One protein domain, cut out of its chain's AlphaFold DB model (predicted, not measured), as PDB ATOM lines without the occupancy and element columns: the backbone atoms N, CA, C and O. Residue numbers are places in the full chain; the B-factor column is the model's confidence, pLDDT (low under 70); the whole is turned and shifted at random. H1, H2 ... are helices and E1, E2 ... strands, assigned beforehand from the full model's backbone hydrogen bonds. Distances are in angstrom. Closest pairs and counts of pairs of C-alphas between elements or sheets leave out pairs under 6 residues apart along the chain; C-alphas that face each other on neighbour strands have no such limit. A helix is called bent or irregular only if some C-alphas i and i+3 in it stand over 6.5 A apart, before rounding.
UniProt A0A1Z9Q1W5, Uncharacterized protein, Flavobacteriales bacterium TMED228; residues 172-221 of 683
ATOM      1  N   VAL A 172      33.995 -46.109  47.842       67.62
ATOM      2  CA  VAL A 172      34.916 -45.279  47.040       67.62
ATOM      3  C   VAL A 172      36.059 -46.062  46.379       67.62
ATOM      4  O   VAL A 172      37.053 -45.458  45.981       67.62
ATOM      5  N   SER A 173      35.969 -47.394  46.255       67.38
ATOM      6  CA  SER A 173      36.977 -48.168  45.508       67.38
ATOM      7  C   SER A 173      36.866 -47.917  43.997       67.38
ATOM      8  O   SER A 173      36.314 -48.709  43.239       67.38
ATOM      9  N   GLY A 174      37.371 -46.759  43.576       71.50
ATOM     10  CA  GLY A 174      37.607 -46.377  42.190       71.50
ATOM     11  C   GLY A 174      39.058 -46.616  41.759       71.50
ATOM     12  O   GLY A 174      39.910 -47.011  42.558       71.50
ATOM     13  N   ALA A 175      39.336 -46.387  40.476       74.69
ATOM     14  CA  ALA A 175      40.669 -46.519  39.892       74.69
ATOM     15  C   ALA A 175      41.685 -45.556  40.530       74.69
ATOM     16  O   ALA A 175      41.364 -44.411  40.847       74.69
ATOM     17  N   SER A 176      42.938 -45.999  40.662       77.06
ATOM     18  CA  SER A 176      44.053 -45.131  41.054       77.06
ATOM     19  C   SER A 176      44.267 -44.006  40.036       77.06
ATOM     20  O   SER A 176      44.116 -44.220  38.833       77.06
ATOM     21  N   SER A 177      44.686 -42.825  40.506       78.31
ATOM     22  CA  SER A 177      45.080 -41.723  39.622       78.31
ATOM     23  C   SER A 177      46.203 -42.170  38.685       78.31
ATOM     24  O   SER A 177      47.236 -42.662  39.139       78.31
ATOM     25  N   VAL A 178      46.018 -41.962  37.384       79.94
ATOM     26  CA  VAL A 178      47.078 -42.081  36.375       79.94
ATOM     27  C   VAL A 178      47.738 -40.719  36.169       79.94
ATOM     28  O   VAL A 178      47.090 -39.683  36.308       79.94
ATOM     29  N   ASN A 179      49.050 -40.715  35.922       76.25
ATOM     30  CA  ASN A 179      49.803 -39.500  35.629       76.25
ATOM     31  C   ASN A 179      49.934 -39.338  34.110       76.25
ATOM     32  O   ASN A 179      50.620 -40.125  33.464       76.25
ATOM     33  N   ASN A 180      49.290 -38.308  33.570       77.25
ATOM     34  CA  ASN A 180      49.184 -38.018  32.139       77.25
ATOM     35  C   ASN A 180      50.062 -36.821  31.724       77.25
ATOM     36  O   ASN A 180      49.716 -36.027  30.857       77.25
ATOM     37  N   SER A 181      51.199 -36.633  32.391       77.50
ATOM     38  CA  SER A 181      52.237 -35.696  31.951       77.50
ATOM     39  C   SER A 181      53.022 -36.249  30.750       77.50
ATOM     40  O   SER A 181      53.090 -37.462  30.580       77.50
ATOM     41  N   ASN A 182      53.694 -35.374  29.989       76.00
ATOM     42  CA  ASN A 182      54.564 -35.719  28.848       76.00
ATOM     43  C   ASN A 182      53.820 -36.423  27.697       76.00
ATOM     44  O   ASN A 182      54.021 -37.605  27.461       76.00
ATOM     45  N   GLY A 183      52.907 -35.717  27.023       73.81
ATOM     46  CA  GLY A 183      52.302 -36.193  25.765       73.81
ATOM     47  C   GLY A 183      51.247 -37.302  25.900       73.81
ATOM     48  O   GLY A 183      50.519 -37.583  24.951       73.81
ATOM     49  N   THR A 184      51.086 -37.893  27.085       81.25
ATOM     50  CA  THR A 184      50.088 -38.939  27.339       81.25
ATOM     51  C   THR A 184      48.746 -38.338  27.751       81.25
ATOM     52  O   THR A 184      48.687 -37.555  28.687       81.25
ATOM     53  N   VAL A 185      47.639 -38.744  27.127       83.88
ATOM     54  CA  VAL A 185      46.274 -38.299  27.480       83.88
ATOM     55  C   VAL A 185      45.424 -39.466  27.977       83.88
ATOM     56  O   VAL A 185      45.733 -40.625  27.705       83.88
ATOM     57  N   ILE A 186      44.345 -39.183  28.708       86.38
ATOM     58  CA  ILE A 186      43.325 -40.197  29.005       86.38
ATOM     59  C   ILE A 186      42.492 -40.375  27.741       86.38
ATOM     60  O   ILE A 186      41.906 -39.420  27.239       86.38
ATOM     61  N   GLN A 187      42.481 -41.591  27.216       85.69
ATOM     62  CA  GLN A 187      41.745 -41.943  26.012       85.69
ATOM     63  C   GLN A 187      40.354 -42.479  26.353       85.69
ATOM     64  O   GLN A 187      39.390 -42.086  25.706       85.69
ATOM     65  N   ASP A 188      40.255 -43.313  27.393       85.88
ATOM     66  CA  ASP A 188      39.014 -43.982  27.782       85.88
ATOM     67  C   ASP A 188      38.784 -43.890  29.298       85.88
ATOM     68  O   ASP A 188      39.712 -44.051  30.097       85.88
ATOM     69  N   VAL A 189      37.529 -43.685  29.704       88.62
ATOM     70  CA  VAL A 189      37.092 -43.726  31.107       88.62
ATOM     71  C   VAL A 189      36.010 -44.787  31.252       88.62
ATOM     72  O   VAL A 189      34.960 -44.699  30.618       88.62
ATOM     73  N   THR A 190      36.243 -45.769  32.120       85.25
ATOM     74  CA  THR A 190      35.253 -46.805  32.428       85.25
ATOM     75  C   THR A 190      34.581 -46.491  33.759       85.25
ATOM     76  O   THR A 190      35.260 -46.348  34.780       85.25
ATOM     77  N   LEU A 191      33.248 -46.415  33.758       86.44
ATOM     78  CA  LEU A 191      32.420 -46.188  34.945       86.44
ATOM     79  C   LEU A 191      31.664 -47.469  35.332       86.44
ATOM     80  O   LEU A 191      31.300 -48.265  34.465       86.44
ATOM     81  N   ASN A 192      31.403 -47.676  36.624       82.12
ATOM     82  CA  ASN A 192      30.481 -48.724  37.078       82.12
ATOM     83  C   ASN A 192      29.011 -48.257  37.058       82.12
ATOM     84  O   ASN A 192      28.713 -47.096  36.785       82.12
ATOM     85  N   ALA A 193      28.085 -49.162  37.393       75.81
ATOM     86  CA  ALA A 193      26.644 -48.883  37.453       75.81
ATOM     87  C   ALA A 193      26.251 -47.799  38.481       75.81
ATOM     88  O   ALA A 193      25.157 -47.252  38.402       75.81
ATOM     89  N   ASN A 194      27.144 -47.477  39.420       72.88
ATOM     90  CA  ASN A 194      26.973 -46.434  40.428       72.88
ATOM     91  C   ASN A 194      27.697 -45.122  40.047       72.88
ATOM     92  O   ASN A 194      27.769 -44.209  40.864       72.88
ATOM     93  N   GLY A 195      28.251 -45.019  38.831       76.62
ATOM     94  CA  GLY A 195      28.899 -43.811  38.308       76.62
ATOM     95  C   GLY A 195      30.338 -43.570  38.780       76.62
ATOM     96  O   GLY A 195      30.913 -42.534  38.454       76.62
ATOM     97  N   HIS A 196      30.957 -44.494  39.524       84.31
ATOM     98  CA  HIS A 196      32.359 -44.359  39.938       84.31
ATOM     99  C   HIS A 196      33.307 -44.792  38.816       84.31
ATOM    100  O   HIS A 196      33.066 -45.805  38.158       84.31
ATOM    101  N   VAL A 197      34.424 -44.077  38.650       87.00
ATOM    102  CA  VAL A 197      35.503 -44.456  37.725       87.00
ATOM    103  C   VAL A 197      36.199 -45.715  38.233       87.00
ATOM    104  O   VAL A 197      36.813 -45.698  39.297       87.00
ATOM    105  N   THR A 198      36.134 -46.802  37.470       84.38
ATOM    106  CA  THR A 198      36.745 -48.095  37.822       84.38
ATOM    107  C   THR A 198      37.968 -48.440  36.983       84.38
ATOM    108  O   THR A 198      38.770 -49.271  37.409       84.38
ATOM    109  N   ALA A 199      38.172 -47.770  35.844       85.38
ATOM    110  CA  ALA A 199      39.417 -47.826  35.084       85.38
ATOM    111  C   ALA A 199      39.628 -46.555  34.247       85.38
ATOM    112  O   ALA A 199      38.668 -45.927  33.801       85.38
ATOM    113  N   LEU A 200      40.897 -46.215  34.012       85.25
ATOM    114  CA  LEU A 200      41.329 -45.138  33.122       85.25
ATOM    115  C   LEU A 200      42.303 -45.714  32.089       85.25
ATOM    116  O   LEU A 200      43.346 -46.259  32.454       85.25
ATOM    117  N   GLY A 201      41.960 -45.606  30.807       84.44
ATOM    118  CA  GLY A 201      42.843 -45.929  29.690       84.44
ATOM    119  C   GLY A 201      43.659 -44.698  29.314       84.44
ATOM    120  O   GLY A 201      43.088 -43.665  28.979       84.44
ATOM    121  N   SER A 202      44.986 -44.784  29.388       85.00
ATOM    122  CA  SER A 202      45.891 -43.705  28.970       85.00
ATOM    123  C   SER A 202      46.603 -44.075  27.681       85.00
ATOM    124  O   SER A 202      46.958 -45.237  27.479       85.00
ATOM    125  N   TYR A 203      46.827 -43.084  26.827       84.50
ATOM    126  CA  TYR A 203      47.471 -43.265  25.540       84.50
ATOM    127  C   TYR A 203      48.552 -42.212  25.332       84.50
ATOM    128  O   TYR A 203      48.291 -41.017  25.472       84.50
ATOM    129  N   ASP A 204      49.755 -42.661  24.987       83.00
ATOM    130  CA  ASP A 204      50.882 -41.788  24.676       83.00
ATOM    131  C   ASP A 204      50.796 -41.300  23.226       83.00
ATOM    132  O   ASP A 204      50.802 -42.099  22.282       83.00
ATOM    133  N   LEU A 205      50.664 -39.988  23.037       72.06
ATOM    134  CA  LEU A 205      50.596 -39.395  21.707       72.06
ATOM    135  C   LEU A 205      51.975 -39.315  21.036       72.06
ATOM    136  O   LEU A 205      52.013 -39.326  19.803       72.06
ATOM    137  N   ASP A 206      53.077 -39.358  21.796       70.94
ATOM    138  CA  ASP A 206      54.453 -39.265  21.274       70.94
ATOM    139  C   ASP A 206      54.845 -40.524  20.477       70.94
ATOM    140  O   ASP A 206      55.653 -40.485  19.549       70.94
ATOM    141  N   GLY A 207      54.191 -41.659  20.751       66.88
ATOM    142  CA  GLY A 207      54.328 -42.879  19.951       66.88
ATOM    143  C   GLY A 207      53.723 -42.785  18.540       66.88
ATOM    144  O   GLY A 207      53.981 -43.662  17.712       66.88
ATOM    145  N   ARG A 208      52.906 -41.757  18.252       59.09
ATOM    146  CA  ARG A 208      52.237 -41.554  16.948       59.09
ATOM    147  C   ARG A 208      52.512 -40.194  16.294       59.09
ATOM    148  O   ARG A 208      52.326 -40.094  15.083       59.09
ATOM    149  N   TYR A 209      52.943 -39.178  17.044       57.75
ATOM    150  CA  TYR A 209      53.163 -37.812  16.557       57.75
ATOM    151  C   TYR A 209      54.436 -37.212  17.187       57.75
ATOM    152  O   TYR A 209      54.619 -37.315  18.390       57.75
ATOM    153  N   TYR A 210      55.312 -36.583  16.392       59.22
ATOM    154  CA  TYR A 210      56.548 -35.941  16.885       59.22
ATOM    155  C   TYR A 210      56.264 -34.604  17.590       59.22
ATOM    156  O   TYR A 210      55.406 -33.840  17.141       59.22
ATOM    157  N   THR A 211      57.025 -34.276  18.637       58.12
ATOM    158  CA  THR A 211      56.899 -33.005  19.370       58.12
ATOM    159  C   THR A 211      57.603 -31.837  18.661       58.12
ATOM    160  O   THR A 211      58.534 -32.008  17.871       58.12
ATOM    161  N   GLU A 212      57.199 -30.603  18.980       55.81
ATOM    162  CA  GLU A 212      57.779 -29.363  18.430       55.81
ATOM    163  C   GLU A 212      59.294 -29.230  18.710       55.81
ATOM    164  O   GLU A 212      60.040 -28.646  17.923       55.81
ATOM    165  N   THR A 213      59.779 -29.838  19.799       57.69
ATOM    166  CA  THR A 213      61.211 -29.870  20.141       57.69
ATOM    167  C   THR A 213      61.991 -30.838  19.245       57.69
ATOM    168  O   THR A 213      63.094 -30.515  18.805       57.69
ATOM    169  N   GLU A 214      61.415 -31.998  18.921       59.62
ATOM    170  CA  GLU A 214      62.031 -33.000  18.038       59.62
ATOM    171  C   GLU A 214      62.078 -32.528  16.574       59.62
ATOM    172  O   GLU A 214      63.015 -32.853  15.844       59.62
ATOM    173  N   LEU A 215      61.135 -31.671  16.166       57.06
ATOM    174  CA  LEU A 215      61.115 -31.018  14.852       57.06
ATOM    175  C   LEU A 215      62.231 -29.971  14.676       57.06
ATOM    176  O   LEU A 215      62.798 -29.846  13.591       57.06
ATOM    177  N   ASN A 216      62.588 -29.248  15.741       56.72
ATOM    178  CA  ASN A 216      63.582 -28.169  15.695       56.72
ATOM    179  C   ASN A 216      65.043 -28.654  15.783       56.72
ATOM    180  O   ASN A 216      65.962 -27.901  15.459       56.72
ATOM    181  N   ALA A 217      65.278 -29.909  16.184       54.06
ATOM    182  CA  ALA A 217      66.615 -30.496  16.346       54.06
ATOM    183  C   ALA A 217      67.130 -31.270  15.111       54.06
ATOM    184  O   ALA A 217      68.147 -31.961  15.188       54.06
ATOM    185  N   GLY A 218      66.481 -31.127  13.950       60.03
ATOM    186  CA  GLY A 218      67.067 -31.534  12.667       60.03
ATOM    187  C   GLY A 218      67.040 -33.035  12.375       60.03
ATOM    188  O   GLY A 218      67.917 -33.535  11.671       60.03
ATOM    189  N   GLN A 219      66.040 -33.764  12.869       59.72
ATOM    190  CA  GLN A 219      65.860 -35.173  12.519       59.72
ATOM    191  C   GLN A 219      64.504 -35.422  11.858       59.72
ATOM    192  O   GLN A 219      63.623 -36.050  12.430       59.72
ATOM    193  N   LEU A 220      64.369 -35.002  10.596       50.12
ATOM    194  CA  LEU A 220      63.472 -35.689   9.670       50.12
ATOM    195  C   LEU A 220      64.179 -35.961   8.337       50.12
ATOM    196  O   LEU A 220      64.492 -35.050   7.576       50.12
ATOM    197  N   ASP A 221      64.434 -37.252   8.115       50.81
ATOM    198  CA  ASP A 221      64.416 -37.968   6.836       50.81
ATOM    199  C   ASP A 221      64.517 -37.105   5.565       50.81
ATOM    200  O   ASP A 221      63.494 -36.609   5.101       50.81
TER     201      ASP A 221
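This is residues 172 to 221 of the 683 residues of an uncharacterized protein of Flavobacteriales bacterium TMED228 (UniProt A0A1Z9Q1W5). A long, narrow hairpin of two strands, E1 and E2, makes one end of a rod; residues 172 to 183, with no named element, run alongside it and fold back into E1, and past the open end of the hairpin a tail with one short helix, H1, sticks out with residues 212 to 221. The printed part has 50 residues, with two named strands and one named helix in the order E1, E2, H1, and E1 and E2 form an antiparallel sheet of two strands. The class is mixed, helices and strands, and under half of the residues are in named elements. The whole is extended, with a radius of gyration of the C-alphas of 16.0 A, and the C-alphas span 51 by 14 by 10 A.

The printed part begins at Val 172, whose C-alpha is at (34.916, -45.279, 47.040), and residues 172 to 183 hold no named element. E1 is residues 184 to 191, 20.6 A from first to last C-alpha, and C-alpha 184 is at (50.088, -38.939, 27.339). E2 is residues 197 to 204, 20.3 A long, and its last C-alpha, 204, is at (50.882, -41.788, 24.676). H1 is the short helix of residues 212 to 216, and C-alpha 216 is at (63.582, -28.169, 15.695).

E1 and E2 are a hairpin with a tight link of 5 residues. They are antiparallel neighbours, with 157 degrees between their N-to-C directions. The C-alphas of Thr 184 and Asp 204, which face each other, are 4.0 A apart, and those of Leu 191 and Val 197, which also face each other, are 4.5 A apart. Among the backbone pairs within hydrogen-bond range are N 185 and O 203 at 2.9 A and N 201 and O 188 at 2.8 A. A short link of 7 residues joins E2 to H1. E1 and H1 are apart. H1 is not bent, and its one O i to N i+4 pair is within hydrogen-bond range.

The two C-alphas farthest apart are those of Asn 194, in the link between E1 and E2, and Asp 221, the last printed residue, at 51.0 A. Residues 212 to 221, of which 212 to 216 belong to H1, stand free; without them the body of 40 residues spans 39 by 14 by 9 A. The printed part has no cut, and neither link between named elements is long. The mean pLDDT of the printed part is 73.1; 17 residues are under 70, namely residues 172 to 173 and 207 to 221, and H1 has a mean of 57.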